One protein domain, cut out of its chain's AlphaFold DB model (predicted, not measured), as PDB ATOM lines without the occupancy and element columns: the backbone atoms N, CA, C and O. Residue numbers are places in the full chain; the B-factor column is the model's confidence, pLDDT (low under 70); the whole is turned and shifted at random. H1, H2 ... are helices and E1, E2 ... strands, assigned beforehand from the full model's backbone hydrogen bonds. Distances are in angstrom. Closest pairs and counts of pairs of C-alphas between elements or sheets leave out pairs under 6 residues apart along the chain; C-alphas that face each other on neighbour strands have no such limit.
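This is residues 12 to 148 of the 383 residues of an uncharacterized protein of Bacteroidetes bacterium (UniProt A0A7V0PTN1). With little regular structure, the domain has two lobes: the sheet E2 E1 E3 at one end, H1 and H3 side by side with H2 at the other, and the small hairpin E4 E5 between. The printed part has 137 residues, under half in named elements, in the order E1 E2 E3 H1 H2 H3 E4 E5; the class is mixed and both sheets are antiparallel. It is loose, radius of gyration of the C-alphas 18.2 A, spanning 49 by 29 by 26 A.

E1, residues 12 to 17, is the inner strand between E2, residues 27 to 31, and E3, residues 48 to 53; N 13 and O 30 (2.7 A) and N 14 and O 51 (2.9 A) are within hydrogen-bond range. E4, residues 122 to 124, and E5, residues 144 to 146, form a hairpin, N 123 and O 145 2.9 A apart. From H2, residues 84 to 90, to E5 the closest C-alphas, Ala 89 and Leu 145, are 6.1 A apart. H1, residues 66 to 76, and H3, residues 100 to 110, touch, opposite ways at a shallow tilt of 9 degrees; their closest C-alphas, Ala 69 and Ala 103, are 4.3 A apart. In H1, H2 and H3 every O i to N i+4 pair is within range.

E1, 16.2 A long, begins at C-alpha 12 (-21.647, 23.454, -29.694); E5 ends at C-alpha 146 (-31.729, 12.337, -29.499).

The printed part has no cut. Four links are long, among them E4 to E5. Residues 19 to 25 have pLDDT under 70.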
ATOM      1  N   LYS A  12     -22.309  22.363 -30.404       95.25
ATOM      2  CA  LYS A  12     -21.647  23.454 -29.694       95.25
ATOM      3  C   LYS A  12     -20.918  22.862 -28.490       95.25
ATOM      4  O   LYS A  12     -21.535  22.269 -27.607       95.25
ATOM      5  N   VAL A  13     -19.607  23.037 -28.476       93.94
ATOM      6  CA  VAL A  13     -18.701  22.704 -27.383       93.94
ATOM      7  C   VAL A  13     -18.365  24.013 -26.688       93.94
ATOM      8  O   VAL A  13     -17.615  24.834 -27.220       93.94
ATOM      9  N   HIS A  14     -18.981  24.240 -25.535       93.12
ATOM     10  CA  HIS A  14     -18.734  25.415 -24.713       93.12
ATOM     11  C   HIS A  14     -17.674  25.076 -23.672       93.12
ATOM     12  O   HIS A  14     -17.814  24.113 -22.928       93.12
ATOM     13  N   ILE A  15     -16.574  25.822 -23.670       90.75
ATOM     14  CA  ILE A  15     -15.402  25.537 -22.847       90.75
ATOM     15  C   ILE A  15     -15.154  26.736 -21.951       90.75
ATOM     16  O   ILE A  15     -14.819  27.830 -22.416       90.75
ATOM     17  N   ARG A  16     -15.281  26.510 -20.646       89.50
ATOM     18  CA  ARG A  16     -15.101  27.532 -19.624       89.50
ATOM     19  C   ARG A  16     -13.967  27.143 -18.692       89.50
ATOM     20  O   ARG A  16     -13.946  26.048 -18.139       89.50
ATOM     21  N   SER A  17     -13.031  28.063 -18.495       87.00
ATOM     22  CA  SER A  17     -12.049  27.950 -17.409       87.00
ATOM     23  C   SER A  17     -12.743  28.130 -16.060       87.00
ATOM     24  O   SER A  17     -13.540  29.052 -15.898       87.00
ATOM     25  N   LEU A  18     -12.467  27.256 -15.095       81.44
ATOM     26  CA  LEU A  18     -13.007  27.400 -13.743       81.44
ATOM     27  C   LEU A  18     -12.144  28.391 -12.955       81.44
ATOM     28  O   LEU A  18     -10.925  28.422 -13.116       81.44
ATOM     29  N   GLU A  19     -12.770  29.226 -12.122       69.69
ATOM     30  CA  GLU A  19     -12.050  30.261 -11.380       69.69
ATOM     31  C   GLU A  19     -10.961  29.657 -10.486       69.69
ATOM     32  O   GLU A  19     -11.233  28.921  -9.538       69.69
ATOM     33  N   ASN A  20      -9.715  30.046 -10.753       59.62
ATOM     34  CA  ASN A  20      -8.569  29.785  -9.895       59.62
ATOM     35  C   ASN A  20      -7.975  31.139  -9.478       59.62
ATOM     36  O   ASN A  20      -7.285  31.802 -10.251       59.62
ATOM     37  N   GLY A  21      -8.333  31.619  -8.282       59.94
ATOM     38  CA  GLY A  21      -7.879  32.924  -7.779       59.94
ATOM     39  C   GLY A  21      -8.551  34.156  -8.415       59.94
ATOM     40  O   GLY A  21      -7.927  35.215  -8.478       59.94
ATOM     41  N   GLY A  22      -9.802  34.042  -8.882       57.38
ATOM     42  CA  GLY A  22     -10.630  35.181  -9.322       57.38
ATOM     43  C   GLY A  22     -10.388  35.681 -10.753       57.38
ATOM     44  O   GLY A  22     -10.742  36.816 -11.074       57.38
ATOM     45  N   LYS A  23      -9.764  34.872 -11.621       59.03
ATOM     46  CA  LYS A  23      -9.605  35.166 -13.055       59.03
ATOM     47  C   LYS A  23     -10.220  34.060 -13.911       59.03
ATOM     48  O   LYS A  23      -9.845  32.900 -13.781       59.03
ATOM     49  N   LEU A  24     -11.115  34.453 -14.817       62.97
ATOM     50  CA  LEU A  24     -11.562  33.650 -15.956       62.97
ATOM     51  C   LEU A  24     -10.569  33.863 -17.103       62.97
ATOM     52  O   LEU A  24     -10.328  34.998 -17.520       62.97
ATOM     53  N   PHE A  25      -9.960  32.788 -17.593       66.88
ATOM     54  CA  PHE A  25      -8.914  32.851 -18.619       66.88
ATOM     55  C   PHE A  25      -9.426  32.561 -20.029       66.88
ATOM     56  O   PHE A  25      -8.802  32.983 -21.003       66.88
ATOM     57  N   SER A  26     -10.546  31.852 -20.137       70.94
ATOM     58  CA  SER A  26     -11.213  31.517 -21.391       70.94
ATOM     59  C   SER A  26     -12.679  31.160 -21.145       70.94
ATOM     60  O   SER A  26     -13.001  30.419 -20.209       70.94
ATOM     61  N   ASP A  27     -13.534  31.669 -22.020       86.25
ATOM     62  CA  ASP A  27     -14.931  31.287 -22.198       86.25
ATOM     63  C   ASP A  27     -15.158  31.319 -23.717       86.25
ATOM     64  O   ASP A  27     -15.179  32.390 -24.327       86.25
ATOM     65  N   GLU A  28     -15.141  30.145 -24.350       90.06
ATOM     66  CA  GLU A  28     -15.239  30.017 -25.805       90.06
ATOM     67  C   GLU A  28     -16.258  28.955 -26.207       90.06
ATOM     68  O   GLU A  28     -16.444  27.949 -25.525       90.06
ATOM     69  N   THR A  29     -16.906  29.159 -27.351       93.31
ATOM     70  CA  THR A  29     -17.778  28.159 -27.967       93.31
ATOM     71  C   THR A  29     -17.260  27.837 -29.357       93.31
ATOM     72  O   THR A  29     -17.108  28.728 -30.194       93.31
ATOM     73  N   ILE A  30     -17.032  26.554 -29.611       94.25
ATOM     74  CA  ILE A  30     -16.665  26.014 -30.923       94.25
ATOM     75  C   ILE A  30     -17.710  24.992 -31.358       94.25
ATOM     76  O   ILE A  30     -18.399  24.419 -30.521       94.25
ATOM     77  N   SER A  31     -17.831  24.746 -32.660       94.75
ATOM     78  CA  SER A  31     -18.756  23.739 -33.187       94.75
ATOM     79  C   SER A  31     -17.999  22.552 -33.760       94.75
ATOM     80  O   SER A  31     -16.937  22.732 -34.360       94.75
ATOM     81  N   THR A  32     -18.559  21.350 -33.621       94.50
ATOM     82  CA  THR A  32     -18.054  20.182 -34.350       94.50
ATOM     83  C   THR A  32     -18.262  20.331 -35.856       94.50
ATOM     84  O   THR A  32     -19.261  20.899 -36.307       94.50
ATOM     85  N   ASP A  33     -17.317  19.806 -36.635       92.50
ATOM     86  CA  ASP A  33     -17.407  19.732 -38.091       92.50
ATOM     87  C   ASP A  33     -18.429  18.675 -38.563       92.50
ATOM     88  O   ASP A  33     -19.174  18.086 -37.775       92.50
ATOM     89  N   ILE A  34     -18.502  18.445 -39.879       87.81
ATOM     90  CA  ILE A  34     -19.436  17.472 -40.471       87.81
ATOM     91  C   ILE A  34     -19.182  16.032 -40.004       87.81
ATOM     92  O   ILE A  34     -20.119  15.233 -39.964       87.81
ATOM     93  N   ASP A  35     -17.949  15.734 -39.605       88.88
ATOM     94  CA  ASP A  35     -17.494  14.436 -39.123       88.88
ATOM     95  C   ASP A  35     -17.456  14.389 -37.585       88.88
ATOM     96  O   ASP A  35     -16.881  13.473 -37.000       88.88
ATOM     97  N   GLY A  36     -18.107  15.348 -36.913       90.69
ATOM     98  CA  GLY A  36     -18.270  15.385 -35.462       90.69
ATOM     99  C   GLY A  36     -16.992  15.694 -34.682       90.69
ATOM    100  O   GLY A  36     -16.979  15.518 -33.463       90.69
ATOM    101  N   PHE A  37     -15.930  16.156 -35.344       92.06
ATOM    102  CA  PHE A  37     -14.664  16.496 -34.701       92.06
ATOM    103  C   PHE A  37     -14.583  17.983 -34.363       92.06
ATOM    104  O   PHE A  37     -15.153  18.838 -35.038       92.06
ATOM    105  N   PHE A  38     -13.837  18.302 -33.308       92.31
ATOM    106  CA  PHE A  38     -13.468  19.669 -32.956       92.31
ATOM    107  C   PHE A  38     -12.016  19.705 -32.472       92.31
ATOM    108  O   PHE A  38     -11.458  18.689 -32.048       92.31
ATOM    109  N   LYS A  39     -11.400  20.887 -32.517       90.88
ATOM    110  CA  LYS A  39     -10.060  21.113 -31.974       90.88
ATOM    111  C   LYS A  39      -9.955  22.527 -31.421       90.88
ATOM    112  O   LYS A  39     -10.328  23.476 -32.101       90.88
ATOM    113  N   THR A  40      -9.396  22.650 -30.223       89.25
ATOM    114  CA  THR A  40      -9.010  23.934 -29.625       89.25
ATOM    115  C   THR A  40      -7.706  23.789 -28.840       89.25
ATOM    116  O   THR A  40      -7.246  22.671 -28.590       89.25
ATOM    117  N   SER A  41      -7.117  24.920 -28.469       87.50
ATOM    118  CA  SER A  41      -5.914  25.010 -27.649       87.50
ATOM    119  C   SER A  41      -6.277  25.579 -26.281       87.50
ATOM    120  O   SER A  41      -6.706  26.726 -26.179       87.50
ATOM    121  N   LEU A  42      -6.059  24.794 -25.227       84.94
ATOM    122  CA  LEU A  42      -6.309  25.195 -23.841       84.94
ATOM    123  C   LEU A  42      -4.998  25.544 -23.133       84.94
ATOM    124  O   LEU A  42      -3.922  25.090 -23.531       84.94
ATOM    125  N   ARG A  43      -5.072  26.362 -22.080       82.75
ATOM    126  CA  ARG A  43      -3.898  26.681 -21.265       82.75
ATOM    127  C   ARG A  43      -3.536  25.483 -20.399       82.75
ATOM    128  O   ARG A  43      -4.386  24.890 -19.738       82.75
ATOM    129  N   PHE A  44      -2.250  25.157 -20.400       83.50
ATOM    130  CA  PHE A  44      -1.692  24.097 -19.575       83.50
ATOM    131  C   PHE A  44      -1.865  24.414 -18.083       83.50
ATOM    132  O   PHE A  44      -1.632  25.548 -17.666       83.50
ATOM    133  N   GLY A  45      -2.231  23.410 -17.284       80.44
ATOM    134  CA  GLY A  45      -2.322  23.521 -15.826       80.44
ATOM    135  C   GLY A  45      -3.603  24.154 -15.270       80.44
ATOM    136  O   GLY A  45      -3.776  24.169 -14.053       80.44
ATOM    137  N   GLU A  46      -4.507  24.644 -16.121       83.00
ATOM    138  CA  GLU A  46      -5.754  25.286 -15.687       83.00
ATOM    139  C   GLU A  46      -6.935  24.295 -15.641       83.00
ATOM    140  O   GLU A  46      -6.951  23.311 -16.397       83.00
ATOM    141  N   PRO A  47      -7.930  24.526 -14.763       86.00
ATOM    142  CA  PRO A  47      -9.148  23.730 -14.714       86.00
ATOM    143  C   PRO A  47     -10.191  24.199 -15.740       86.00
ATOM    144  O   PRO A  47     -10.376  25.398 -15.959       86.00
ATOM    145  N   TYR A  48     -10.931  23.253 -16.322       86.69
ATOM    146  CA  TYR A  48     -11.935  23.508 -17.356       86.69
ATOM    147  C   TYR A  48     -13.215  22.700 -17.146       86.69
ATOM    148  O   TYR A  48     -13.168  21.518 -16.800       86.69
ATOM    149  N   GLN A  49     -14.347  23.328 -17.443       88.88
ATOM    150  CA  GLN A  49     -15.638  22.682 -17.654       88.88
ATOM    151  C   GLN A  49     -15.975  22.724 -19.148       88.88
ATOM    152  O   GLN A  49     -15.741  23.740 -19.809       88.88
ATOM    153  N   ILE A  50     -16.473  21.602 -19.675       89.62
ATOM    154  CA  ILE A  50     -16.912  21.492 -21.068       89.62
ATOM    155  C   ILE A  50     -18.380  21.096 -21.101       89.62
ATOM    156  O   ILE A  50     -18.709  19.963 -20.750       89.62
ATOM    157  N   ASP A  51     -19.208  21.999 -21.610       91.25
ATOM    158  CA  ASP A  51     -20.642  21.800 -21.762       91.25
ATOM    159  C   ASP A  51     -20.972  21.545 -23.242       91.25
ATOM    160  O   ASP A  51     -20.432  22.199 -24.146       91.25
ATOM    161  N   LEU A  52     -21.828  20.558 -23.514       93.38
ATOM    162  CA  LEU A  52     -22.178  20.148 -24.880       93.38
ATOM    163  C   LEU A  52     -23.644  20.442 -25.169       93.38
ATOM    164  O   LEU A  52     -24.532  20.004 -24.444       93.38
ATOM    165  N   SER A  53     -23.918  21.125 -26.278       93.38
ATOM    166  CA  SER A  53     -25.292  21.398 -26.708       93.38
ATOM    167  C   SER A  53     -25.446  21.313 -28.221       93.38
ATOM    168  O   SER A  53     -24.508  21.542 -28.983       93.38
ATOM    169  N   ARG A  54     -26.647  20.976 -28.687       92.94
ATOM    170  CA  ARG A  54     -26.995  20.995 -30.110       92.94
ATOM    171  C   ARG A  54     -28.466  21.344 -30.258       92.94
ATOM    172  O   ARG A  54     -29.311  20.727 -29.622       92.94
ATOM    173  N   GLU A  55     -28.752  22.321 -31.108       90.81
ATOM    174  CA  GLU A  55     -30.126  22.642 -31.491       90.81
ATOM    175  C   GLU A  55     -30.641  21.577 -32.460       90.81
ATOM    176  O   GLU A  55     -29.969  21.243 -33.440       90.81
ATOM    177  N   SER A  56     -31.825  21.043 -32.176       87.75
ATOM    178  CA  SER A  56     -32.463  20.044 -33.026       87.75
ATOM    179  C   SER A  56     -33.135  20.671 -34.237       87.75
ATOM    180  O   SER A  56     -33.758  21.732 -34.152       87.75
ATOM    181  N   ASP A  57     -33.064  19.977 -35.370       86.06
ATOM    182  CA  ASP A  57     -33.728  20.392 -36.601       86.06
ATOM    183  C   ASP A  57     -34.908  19.477 -36.991       86.06
ATOM    184  O   ASP A  57     -35.199  18.443 -36.383       86.06
ATOM    185  N   GLN A  58     -35.625  19.856 -38.054       83.50
ATOM    186  CA  GLN A  58     -36.748  19.065 -38.572       83.50
ATOM    187  C   GLN A  58     -36.342  17.689 -39.125       83.50
ATOM    188  O   GLN A  58     -37.217  16.861 -39.386       83.50
ATOM    189  N   LYS A  59     -35.060  17.444 -39.417       84.06
ATOM    190  CA  LYS A  59     -34.576  16.129 -39.853       84.06
ATOM    191  C   LYS A  59     -34.355  15.226 -38.651       84.06
ATOM    192  O   LYS A  59     -34.723  14.060 -38.748       84.06
ATOM    193  N   ASP A  60     -33.836  15.762 -37.551       88.19
ATOM    194  CA  ASP A  60     -33.663  15.029 -36.296       88.19
ATOM    195  C   ASP A  60     -35.009  14.473 -35.819       88.19
ATOM    196  O   ASP A  60     -35.161  13.270 -35.628       88.19
ATOM    197  N   GLN A  61     -36.044  15.317 -35.804       87.25
ATOM    198  CA  GLN A  61     -37.401  14.925 -35.403       87.25
ATOM    199  C   GLN A  61     -38.017  13.797 -36.256       87.25
ATOM    200  O   GLN A  61     -38.995  13.182 -35.842       87.25
ATOM    201  N   LYS A  62     -37.476  13.492 -37.448       87.88
ATOM    202  CA  LYS A  62     -37.946  12.366 -38.281       87.88
ATOM    203  C   LYS A  62     -37.440  11.003 -37.808       87.88
ATOM    204  O   LYS A  62     -37.924  10.001 -38.340       87.88
ATOM    205  N   ALA A  63     -36.473  10.972 -36.892       91.19
ATOM    206  CA  ALA A  63     -36.030   9.756 -36.219       91.19
ATOM    207  C   ALA A  63     -37.090   9.257 -35.231       91.19
ATOM    208  O   ALA A  63     -37.398   8.075 -35.202       91.19
ATOM    209  N   ILE A  64     -37.755  10.187 -34.541       94.38
ATOM    210  CA  ILE A  64     -38.786   9.885 -33.548       94.38
ATOM    211  C   ILE A  64     -40.021   9.301 -34.237       94.38
ATOM    212  O   ILE A  64     -40.680   9.940 -35.067       94.38
ATOM    213  N   SER A  65     -40.356   8.062 -33.891       95.38
ATOM    214  CA  SER A  65     -41.395   7.296 -34.562       95.38
ATOM    215  C   SER A  65     -42.303   6.541 -33.591       95.38
ATOM    216  O   SER A  65     -42.087   6.469 -32.386       95.38
ATOM    217  N   ILE A  66     -43.367   5.936 -34.127       97.62
ATOM    218  CA  ILE A  66     -44.257   5.091 -33.321       97.62
ATOM    219  C   ILE A  66     -43.552   3.828 -32.800       97.62
ATOM    220  O   ILE A  66     -43.995   3.232 -31.818       97.62
ATOM    221  N   TYR A  67     -42.457   3.414 -33.443       97.88
ATOM    222  CA  TYR A  67     -41.675   2.274 -32.984       97.88
ATOM    223  C   TYR A  67     -40.923   2.603 -31.688       97.88
ATOM    224  O   TYR A  67     -40.857   1.766 -30.790       97.88
ATOM    225  N   ASP A  68     -40.479   3.849 -31.525       98.19
ATOM    226  CA  ASP A  68     -39.838   4.335 -30.301       98.19
ATOM    227  C   ASP A  68     -40.805   4.369 -29.118       98.19
ATOM    228  O   ASP A  68     -40.431   4.015 -28.000       98.19
ATOM    229  N   ALA A  69     -42.080   4.691 -29.360       98.44
ATOM    230  CA  ALA A  69     -43.124   4.590 -28.341       98.44
ATOM    231  C   ALA A  69     -43.310   3.138 -27.867       98.44
ATOM    232  O   ALA A  69     -43.394   2.881 -26.665       98.44
ATOM    233  N   TYR A  70     -43.312   2.176 -28.798       98.50
ATOM    234  CA  TYR A  70     -43.336   0.744 -28.476       98.50
ATOM    235  C   TYR A  70     -42.134   0.331 -27.607       98.50
ATOM    236  O   TYR A  70     -42.314  -0.348 -26.593       98.50
ATOM    237  N   LEU A  71     -40.919   0.753 -27.970       98.38
ATOM    238  CA  LEU A  71     -39.709   0.441 -27.200       98.38
ATOM    239  C   LEU A  71     -39.737   1.091 -25.812       98.38
ATOM    240  O   LEU A  71     -39.474   0.424 -24.812       98.38
ATOM    241  N   THR A  72     -40.144   2.356 -25.732       98.56
ATOM    242  CA  THR A  72     -40.280   3.103 -24.474       98.56
ATOM    243  C   THR A  72     -41.283   2.443 -23.537       98.56
ATOM    244  O   THR A  72     -40.992   2.233 -22.363       98.56
ATOM    245  N   ALA A  73     -42.430   2.001 -24.057       98.06
ATOM    246  CA  ALA A  73     -43.433   1.311 -23.253       98.06
ATOM    247  C   ALA A  73     -42.915  -0.012 -22.671       98.06
ATOM    248  O   ALA A  73     -43.292  -0.410 -21.568       98.06
ATOM    249  N   ARG A  74     -42.025  -0.701 -23.389       98.00
ATOM    250  CA  ARG A  74     -41.386  -1.927 -22.898       98.00
ATOM    251  C   ARG A  74     -40.351  -1.656 -21.819       98.00
ATOM    252  O   ARG A  74     -40.275  -2.441 -20.873       98.00
ATOM    253  N   LEU A  75     -39.596  -0.567 -21.946       97.94
ATOM    254  CA  LEU A  75     -38.664  -0.100 -20.918       97.94
ATOM    255  C   LEU A  75     -39.413   0.300 -19.643       97.94
ATOM    256  O   LEU A  75     -39.072  -0.182 -18.565       97.94
ATOM    257  N   ALA A  76     -40.488   1.077 -19.779       96.19
ATOM    258  CA  ALA A  76     -41.336   1.517 -18.672       96.19
ATOM    259  C   ALA A  76     -41.935   0.359 -17.859       96.19
ATOM    260  O   ALA A  76     -42.114   0.455 -16.648       96.19
ATOM    261  N   LEU A  77     -42.248  -0.756 -18.523       94.38
ATOM    262  CA  LEU A  77     -42.811  -1.950 -17.889       94.38
ATOM    263  C   LEU A  77     -41.754  -2.969 -17.437       94.38
ATOM    264  O   LEU A  77     -42.113  -4.063 -17.001       94.38
ATOM    265  N   GLY A  78     -40.462  -2.661 -17.590       92.75
ATOM    266  CA  GLY A  78     -39.370  -3.580 -17.263       92.75
ATOM    267  C   GLY A  78     -39.352  -4.856 -18.112       92.75
ATOM    268  O   GLY A  78     -38.757  -5.855 -17.710       92.75
ATOM    269  N   ILE A  79     -40.018  -4.854 -19.274       94.94
ATOM    270  CA  ILE A  79     -39.976  -5.972 -20.226       94.94
ATOM    271  C   ILE A  79     -38.596  -6.025 -20.886       94.94
ATOM    272  O   ILE A  79     -38.040  -7.110 -21.064       94.94
ATOM    273  N   ASP A  80     -38.057  -4.857 -21.236       94.62
ATOM    274  CA  ASP A  80     -36.687  -4.698 -21.712       94.62
ATOM    275  C   ASP A  80     -35.811  -4.068 -20.628       94.62
ATOM    276  O   ASP A  80     -36.272  -3.297 -19.785       94.62
ATOM    277  N   LYS A  81     -34.518  -4.402 -20.646       95.12
ATOM    278  CA  LYS A  81     -33.562  -3.900 -19.659       95.12
ATOM    279  C   LYS A  81     -33.238  -2.431 -19.926       95.12
ATOM    280  O   LYS A  81     -32.644  -2.104 -20.955       95.12
ATOM    281  N   LEU A  82     -33.527  -1.581 -18.945       92.88
ATOM    282  CA  LEU A  82     -33.111  -0.186 -18.959       92.88
ATOM    283  C   LEU A  82     -31.584  -0.076 -18.818       92.88
ATOM    284  O   LEU A  82     -30.954  -0.746 -17.997       92.88
ATOM    285  N   THR A  83     -30.985   0.770 -19.650       92.00
ATOM    286  CA  THR A  83     -29.576   1.180 -19.554       92.00
ATOM    287  C   THR A  83     -29.530   2.702 -19.455       92.00
ATOM    288  O   THR A  83     -30.482   3.328 -19.917       92.00
ATOM    289  N   PRO A  84     -28.449   3.321 -18.944       90.38
ATOM    290  CA  PRO A  84     -28.394   4.780 -18.807       90.38
ATOM    291  C   PRO A  84     -28.683   5.542 -20.110       90.38
ATOM    292  O   PRO A  84     -29.366   6.556 -20.097       90.38
ATOM    293  N   HIS A  85     -28.240   5.014 -21.255       89.56
ATOM    294  CA  HIS A  85     -28.470   5.654 -22.554       89.56
ATOM    295  C   HIS A  85     -29.924   5.488 -23.016       89.56
ATOM    296  O   HIS A  85     -30.510   6.413 -23.561       89.56
ATOM    297  N   LEU A  86     -30.527   4.319 -22.773       93.44
ATOM    298  CA  LEU A  86     -31.947   4.108 -23.064       93.44
ATOM    299  C   LEU A  86     -32.836   4.941 -22.140       93.44
ATOM    300  O   LEU A  86     -33.866   5.410 -22.588       93.44
ATOM    301  N   GLN A  87     -32.435   5.144 -20.885       93.75
ATOM    302  CA  GLN A  87     -33.130   6.042 -19.966       93.75
ATOM    303  C   GLN A  87     -33.101   7.474 -20.492       93.75
ATOM    304  O   GLN A  87     -34.158   8.057 -20.650       93.75
ATOM    305  N   LEU A  88     -31.928   7.992 -20.866       92.06
ATOM    306  CA  LEU A  88     -31.809   9.336 -21.443       92.06
ATOM    307  C   LEU A  88     -32.623   9.514 -22.732       92.06
ATOM    308  O   LEU A  88     -33.197  10.577 -22.936       92.06
ATOM    309  N   ALA A  89     -32.667   8.500 -23.601       94.94
ATOM    310  CA  ALA A  89     -33.436   8.566 -24.842       94.94
ATOM    311  C   ALA A  89     -34.953   8.413 -24.621       94.94
ATOM    312  O   ALA A  89     -35.729   8.939 -25.411       94.94
ATOM    313  N   ALA A  90     -35.380   7.682 -23.590       96.88
ATOM    314  CA  ALA A  90     -36.781   7.321 -23.372       96.88
ATOM    315  C   ALA A  90     -37.491   8.156 -22.292       96.88
ATOM    316  O   ALA A  90     -38.714   8.127 -22.245       96.88
ATOM    317  N   ASP A  91     -36.758   8.865 -21.432       96.25
ATOM    318  CA  ASP A  91     -37.275   9.857 -20.479       96.25
ATOM    319  C   ASP A  91     -37.423  11.197 -21.207       96.25
ATOM    320  O   ASP A  91     -36.468  11.971 -21.348       96.25
ATOM    321  N   VAL A  92     -38.617  11.415 -21.757       96.31
ATOM    322  CA  VAL A  92     -38.876  12.538 -22.664       96.31
ATOM    323  C   VAL A  92     -39.473  13.732 -21.936       96.31
ATOM    324  O   VAL A  92     -39.434  14.839 -22.461       96.31
ATOM    325  N   ASN A  93     -40.010  13.534 -20.730       93.69
ATOM    326  CA  ASN A  93     -40.456  14.629 -19.876       93.69
ATOM    327  C   ASN A  93     -39.338  15.177 -18.962       93.69
ATOM    328  O   ASN A  93     -39.526  16.245 -18.378       93.69
ATOM    329  N   GLY A  94     -38.197  14.483 -18.868       92.94
ATOM    330  CA  GLY A  94     -37.014  14.908 -18.124       92.94
ATOM    331  C   GLY A  94     -37.119  14.696 -16.611       92.94
ATOM    332  O   GLY A  94     -36.374  15.333 -15.861       92.94
ATOM    333  N   ASP A  95     -38.036  13.844 -16.139       93.62
ATOM    334  CA  ASP A  95     -38.272  13.623 -14.704       93.62
ATOM    335  C   ASP A  95     -37.341  12.574 -14.065       93.62
ATOM    336  O   ASP A  95     -37.358  12.362 -12.845       93.62
ATOM    337  N   GLY A  96     -36.493  11.942 -14.876       93.12
ATOM    338  CA  GLY A  96     -35.551  10.910 -14.471       93.12
ATOM    339  C   GLY A  96     -36.121   9.493 -14.524       93.12
ATOM    340  O   GLY A  96     -35.364   8.547 -14.291       93.12
ATOM    341  N   ASN A  97     -37.403   9.295 -14.836       95.19
ATOM    342  CA  ASN A  97     -38.043   7.984 -14.917       95.19
ATOM    343  C   ASN A  97     -38.558   7.709 -16.330       95.19
ATOM    344  O   ASN A  97     -39.076   8.581 -17.006       95.19
ATOM    345  N   VAL A  98     -38.482   6.447 -16.757       97.25
ATOM    346  CA  VAL A  98     -39.116   6.010 -18.008       97.25
ATOM    347  C   VAL A  98     -40.459   5.378 -17.681       97.25
ATOM    348  O   VAL A  98     -40.518   4.346 -17.010       97.25
ATOM    349  N   THR A  99     -41.540   5.977 -18.165       96.50
ATOM    350  CA  THR A  99     -42.915   5.568 -17.871       96.50
ATOM    351  C   THR A  99     -43.749   5.388 -19.147       96.50
ATOM    352  O   THR A  99     -43.316   5.656 -20.268       96.50
ATOM    353  N   LEU A 100     -44.993   4.915 -19.001       96.12
ATOM    354  CA  LEU A 100     -45.936   4.891 -20.127       96.12
ATOM    355  C   LEU A 100     -46.344   6.301 -20.577       96.12
ATOM    356  O   LEU A 100     -46.824   6.449 -21.700       96.12
ATOM    357  N   TYR A 101     -46.164   7.320 -19.730       95.81
ATOM    358  CA  TYR A 101     -46.385   8.710 -20.121       95.81
ATOM    359  C   TYR A 101     -45.413   9.101 -21.236       95.81
ATOM    360  O   TYR A 101     -45.854   9.586 -22.275       95.81
ATOM    361  N   ASP A 102     -44.132   8.761 -21.088       97.81
ATOM    362  CA  ASP A 102     -43.105   9.048 -22.088       97.81
ATOM    363  C   ASP A 102     -43.388   8.361 -23.423       97.81
ATOM    364  O   ASP A 102     -43.347   8.983 -24.487       97.81
ATOM    365  N   ALA A 103     -43.792   7.087 -23.369       97.75
ATOM    366  CA  ALA A 103     -44.209   6.345 -24.556       97.75
ATOM    367  C   ALA A 103     -45.381   7.031 -25.279       97.75
ATOM    368  O   ALA A 103     -45.407   7.105 -26.511       97.75
ATOM    369  N   LEU A 104     -46.356   7.554 -24.529       96.19
ATOM    370  CA  LEU A 104     -47.490   8.284 -25.094       96.19
ATOM    371  C   LEU A 104     -47.076   9.644 -25.668       96.19
ATOM    372  O   LEU A 104     -47.611  10.032 -26.708       96.19
ATOM    373  N   SER A 105     -46.125  10.348 -25.054       96.69
ATOM    374  CA  SER A 105     -45.584  11.610 -25.575       96.69
ATOM    375  C   SER A 105     -44.829  11.398 -26.892       96.69
ATOM    376  O   SER A 105     -45.078  12.119 -27.859       96.69
ATOM    377  N   ILE A 106     -44.047  10.320 -27.009       98.06
ATOM    378  CA  ILE A 106     -43.437   9.902 -28.283       98.06
ATOM    379  C   ILE A 106     -44.512   9.562 -29.330       98.06
ATOM    380  O   ILE A 106     -44.444  10.015 -30.477       98.06
ATOM    381  N   ALA A 107     -45.556   8.812 -28.956       97.56
ATOM    382  CA  ALA A 107     -46.636   8.462 -29.879       97.56
ATOM    383  C   ALA A 107     -47.379   9.703 -30.409       97.56
ATOM    384  O   ALA A 107     -47.661   9.781 -31.610       97.56
ATOM    385  N   LYS A 108     -47.652  10.692 -29.547       96.00
ATOM    386  CA  LYS A 108     -48.230  11.994 -29.925       96.00
ATOM    387  C   LYS A 108     -47.324  12.743 -30.906       96.00
ATOM    388  O   LYS A 108     -47.801  13.185 -31.954       96.00
ATOM    389  N   ALA A 109     -46.029  12.835 -30.617       95.25
ATOM    390  CA  ALA A 109     -45.069  13.484 -31.508       95.25
ATOM    391  C   ALA A 109     -44.986  12.795 -32.878       95.25
ATOM    392  O   ALA A 109     -44.955  13.467 -33.909       95.25
ATOM    393  N   SER A 110     -45.070  11.459 -32.923       95.00
ATOM    394  CA  SER A 110     -45.031  10.686 -34.177       95.00
ATOM    395  C   SER A 110     -46.191  11.015 -35.140       95.00
ATOM    396  O   SER A 110     -46.071  10.833 -36.357       95.00
ATOM    397  N   VAL A 111     -47.308  11.542 -34.617       95.00
ATOM    398  CA  VAL A 111     -48.454  12.040 -35.400       95.00
ATOM    399  C   VAL A 111     -48.464  13.569 -35.532       95.00
ATOM    400  O   VAL A 111     -49.444  14.142 -36.000       95.00
ATOM    401  N   GLY A 112     -47.371  14.247 -35.177       91.69
ATOM    402  CA  GLY A 112     -47.207  15.693 -35.337       91.69
ATOM    403  C   GLY A 112     -47.985  16.537 -34.328       91.69
ATOM    404  O   GLY A 112     -48.319  17.677 -34.638       91.69
ATOM    405  N   LEU A 113     -48.327  15.978 -33.165       92.19
ATOM    406  CA  LEU A 113     -48.756  16.787 -32.022       92.19
ATOM    407  C   LEU A 113     -47.529  17.411 -31.344       92.19
ATOM    408  O   LEU A 113     -46.403  16.971 -31.568       92.19
ATOM    409  N   ASN A 114     -47.767  18.447 -30.540       87.00
ATOM    410  CA  ASN A 114     -46.704  19.207 -29.888       87.00
ATOM    411  C   ASN A 114     -45.777  18.301 -29.071       87.00
ATOM    412  O   ASN A 114     -46.238  17.387 -28.385       87.00
ATOM    413  N   LEU A 115     -44.482  18.606 -29.150       82.88
ATOM    414  CA  LEU A 115     -43.459  17.997 -28.312       82.88
ATOM    415  C   LEU A 115     -43.667  18.462 -26.863       82.88
ATOM    416  O   LEU A 115     -44.073  19.601 -26.620       82.88
ATOM    417  N   GLU A 116     -43.438  17.557 -25.918       84.00
ATOM    418  CA  GLU A 116     -43.547  17.801 -24.479       84.00
ATOM    419  C   GLU A 116     -42.176  17.544 -23.844       84.00
ATOM    420  O   GLU A 116     -41.490  16.611 -24.257       84.00
ATOM    421  N   GLY A 117     -41.802  18.339 -22.838       90.38
ATOM    422  CA  GLY A 117     -40.525  18.187 -22.138       90.38
ATOM    423  C   GLY A 117     -39.320  18.332 -23.067       90.38
ATOM    424  O   GLY A 117     -39.294  19.230 -23.905       90.38
ATOM    425  N   ASP A 118     -38.373  17.411 -22.917       94.19
ATOM    426  CA  ASP A 118     -37.113  17.348 -23.660       94.19
ATOM    427  C   ASP A 118     -37.258  16.564 -24.979       94.19
ATOM    428  O   ASP A 118     -36.269  16.255 -25.643       94.19
ATOM    429  N   LEU A 119     -38.475  16.148 -25.354       94.69
ATOM    430  CA  LEU A 119     -38.703  15.334 -26.544       94.69
ATOM    431  C   LEU A 119     -38.183  16.034 -27.803       94.69
ATOM    432  O   LEU A 119     -38.675  17.090 -28.194       94.69
ATOM    433  N   GLY A 120     -37.255  15.379 -28.498       93.31
ATOM    434  CA  GLY A 120     -36.598  15.931 -29.674       93.31
ATOM    435  C   GLY A 120     -35.344  16.736 -29.384       93.31
ATOM    436  O   GLY A 120     -34.706  17.127 -30.354       93.31
ATOM    437  N   ASP A 121     -34.947  16.938 -28.129       94.00
ATOM    438  CA  ASP A 121     -33.689  17.599 -27.776       94.00
ATOM    439  C   ASP A 121     -32.498  16.632 -27.793       94.00
ATOM    440  O   ASP A 121     -32.640  15.407 -27.730       94.00
ATOM    441  N   TRP A 122     -31.292  17.194 -27.880       94.25
ATOM    442  CA  TRP A 122     -30.048  16.438 -27.748       94.25
ATOM    443  C   TRP A 122     -29.571  16.415 -26.305       94.25
ATOM    444  O   TRP A 122     -29.305  17.462 -25.717       94.25
ATOM    445  N   LYS A 123     -29.367  15.211 -25.771       92.38
ATOM    446  CA  LYS A 123     -28.675  14.983 -24.499       92.38
ATOM    447  C   LYS A 123     -27.321  14.339 -24.753       92.38
ATOM    448  O   LYS A 123     -27.189  13.482 -25.622       92.38
ATOM    449  N   PHE A 124     -26.316  14.729 -23.982       89.44
ATOM    450  CA  PHE A 124     -24.971  14.166 -24.064       89.44
ATOM    451  C   PHE A 124     -24.630  13.417 -22.776       89.44
ATOM    452  O   PHE A 124     -25.180  13.706 -21.713       89.44
ATOM    453  N   ASP A 125     -23.724  12.441 -22.868       85.38
ATOM    454  CA  ASP A 125     -23.133  11.815 -21.682       85.38
ATOM    455  C   ASP A 125     -22.576  12.888 -20.732       85.38
ATOM    456  O   ASP A 125     -22.044  13.900 -21.193       85.38
ATOM    457  N   ALA A 126     -22.622  12.614 -19.422       80.00
ATOM    458  CA  ALA A 126     -22.239  13.543 -18.355       80.00
ATOM    459  C   ALA A 126     -21.001  14.392 -18.688       80.00
ATOM    460  O   ALA A 126     -19.961  13.861 -19.096       80.00
ATOM    461  N   GLU A 127     -21.111  15.702 -18.501       80.62
ATOM    462  CA  GLU A 127     -20.107  16.689 -18.897       80.62
ATOM    463  C   GLU A 127     -18.791  16.505 -18.119       80.62
ATOM    464  O   GLU A 127     -18.802  16.284 -16.905       80.62
ATOM    465  N   PRO A 128     -17.627  16.495 -18.801       79.19
ATOM    466  CA  PRO A 128     -16.350  16.293 -18.141       79.19
ATOM    467  C   PRO A 128     -15.881  17.587 -17.470       79.19
ATOM    468  O   PRO A 128     -15.886  18.662 -18.071       79.19
ATOM    469  N   VAL A 129     -15.369  17.450 -16.249       80.50
ATOM    470  CA  VAL A 129     -14.603  18.500 -15.575       80.50
ATOM    471  C   VAL A 129     -13.141  18.082 -15.550       80.50
ATOM    472  O   VAL A 129     -12.794  17.016 -15.038       80.50
ATOM    473  N   PHE A 130     -12.275  18.923 -16.100       82.06
ATOM    474  CA  PHE A 130     -10.833  18.738 -16.058       82.06
ATOM    475  C   PHE A 130     -10.271  19.591 -14.930       82.06
ATOM    476  O   PHE A 130     -10.271  20.811 -15.019       82.06
ATOM    477  N   SER A 131      -9.798  18.963 -13.854       77.19
ATOM    478  CA  SER A 131      -9.283  19.697 -12.688       77.19
ATOM    479  C   SER A 131      -7.848  20.202 -12.867       77.19
ATOM    480  O   SER A 131      -7.459  21.156 -12.204       77.19
ATOM    481  N   ASN A 132      -7.048  19.550 -13.720       74.25
ATOM    482  CA  ASN A 132      -5.678  19.956 -14.041       74.25
ATOM    483  C   ASN A 132      -5.229  19.306 -15.362       74.25
ATOM    484  O   ASN A 132      -4.941  18.106 -15.402       74.25
ATOM    485  N   LEU A 133      -5.194  20.075 -16.451       76.00
ATOM    486  CA  LEU A 133      -4.715  19.592 -17.748       76.00
ATOM    487  C   LEU A 133      -3.179  19.534 -17.764       76.00
ATOM    488  O   LEU A 133      -2.520  20.539 -18.022       76.00
ATOM    489  N   GLN A 134      -2.620  18.348 -17.495       72.31
ATOM    490  CA  GLN A 134      -1.167  18.095 -17.495       72.31
ATOM    491  C   GLN A 134      -0.639  17.397 -18.759       72.31
ATOM    492  O   GLN A 134       0.551  17.111 -18.850       72.31
ATOM    493  N   ALA A 135      -1.512  17.088 -19.718       74.19
ATOM    494  CA  ALA A 135      -1.137  16.439 -20.970       74.19
ATOM    495  C   ALA A 135      -1.109  17.449 -22.125       74.19
ATOM    496  O   ALA A 135      -1.998  18.293 -22.227       74.19
ATOM    497  N   ASP A 136      -0.149  17.291 -23.039       72.12
ATOM    498  CA  ASP A 136      -0.024  18.117 -24.253       72.12
ATOM    499  C   ASP A 136      -1.198  17.927 -25.229       72.12
ATOM    500  O   ASP A 136      -1.423  18.733 -26.131       72.12
ATOM    501  N   THR A 137      -1.947  16.831 -25.098       71.25
ATOM    502  CA  THR A 137      -3.153  16.558 -25.882       71.25
ATOM    503  C   THR A 137      -4.149  15.773 -25.039       71.25
ATOM    504  O   THR A 137      -3.802  14.763 -24.427       71.25
ATOM    505  N   VAL A 138      -5.404  16.220 -25.038       79.44
ATOM    506  CA  VAL A 138      -6.527  15.518 -24.413       79.44
ATOM    507  C   VAL A 138      -7.511  15.099 -25.490       79.44
ATOM    508  O   VAL A 138      -7.965  15.915 -26.288       79.44
ATOM    509  N   HIS A 139      -7.842  13.810 -25.509       83.19
ATOM    510  CA  HIS A 139      -8.868  13.266 -26.388       83.19
ATOM    511  C   HIS A 139     -10.196  13.203 -25.641       83.19
ATOM    512  O   HIS A 139     -10.310  12.517 -24.625       83.19
ATOM    513  N   LEU A 140     -11.201  13.904 -26.162       85.50
ATOM    514  CA  LEU A 140     -12.562  13.861 -25.650       85.50
ATOM    515  C   LEU A 140     -13.467  13.142 -26.648       85.50
ATOM    516  O   LEU A 140     -13.628  13.593 -27.778       85.50
ATOM    517  N   GLN A 141     -14.090  12.051 -26.210       87.69
ATOM    518  CA  GLN A 141     -15.147  11.374 -26.952       87.69
ATOM    519  C   GLN A 141     -16.400  11.312 -26.082       87.69
ATOM    520  O   GLN A 141     -16.355  10.832 -24.947       87.69
ATOM    521  N   LYS A 142     -17.516  11.812 -26.612       88.38
ATOM    522  CA  LYS A 142     -18.813  11.865 -25.932       88.38
ATOM    523  C   LYS A 142     -19.890  11.294 -26.835       88.38
ATOM    524  O   LYS A 142     -19.805  11.427 -28.055       88.38
ATOM    525  N   LYS A 143     -20.887  10.645 -26.240       88.75
ATOM    526  CA  LYS A 143     -22.081  10.216 -26.968       88.75
ATOM    527  C   LYS A 143     -23.166  11.266 -26.806       88.75
ATOM    528  O   LYS A 143     -23.363  11.779 -25.708       88.75
ATOM    529  N   GLY A 144     -23.841  11.562 -27.908       90.38
ATOM    530  CA  GLY A 144     -25.089  12.311 -27.929       90.38
ATOM    531  C   GLY A 144     -26.245  11.371 -28.246       90.38
ATOM    532  O   GLY A 144     -26.077  10.398 -28.986       90.38
ATOM    533  N   LEU A 145     -27.401  11.654 -27.667       92.12
ATOM    534  CA  LEU A 145     -28.641  10.912 -27.813       92.12
ATOM    535  C   LEU A 145     -29.741  11.911 -28.150       92.12
ATOM    536  O   LEU A 145     -29.881  12.932 -27.476       92.12
ATOM    537  N   LEU A 146     -30.514  11.605 -29.186       94.31
ATOM    538  CA  LEU A 146     -31.729  12.337 -29.499       94.31
ATOM    539  C   LEU A 146     -32.856  11.788 -28.620       94.31
ATOM    540  O   LEU A 146     -33.215  10.613 -28.720       94.31
ATOM    541  N   VAL A 147     -33.400  12.625 -27.741       96.06
ATOM    542  CA  VAL A 147     -34.486  12.236 -26.838       96.06
ATOM    543  C   VAL A 147     -35.730  11.904 -27.667       96.06
ATOM    544  O   VAL A 147     -36.180  12.701 -28.489       96.06
ATOM    545  N   GLY A 148     -36.279  10.707 -27.470       96.19
ATOM    546  CA  GLY A 148     -37.381  10.131 -28.240       96.19
ATOM    547  C   GLY A 148     -36.971   9.171 -29.365       96.19
ATOM    548  O   GLY A 148     -37.847   8.476 -29.873       96.19
TER     549      GLY A 148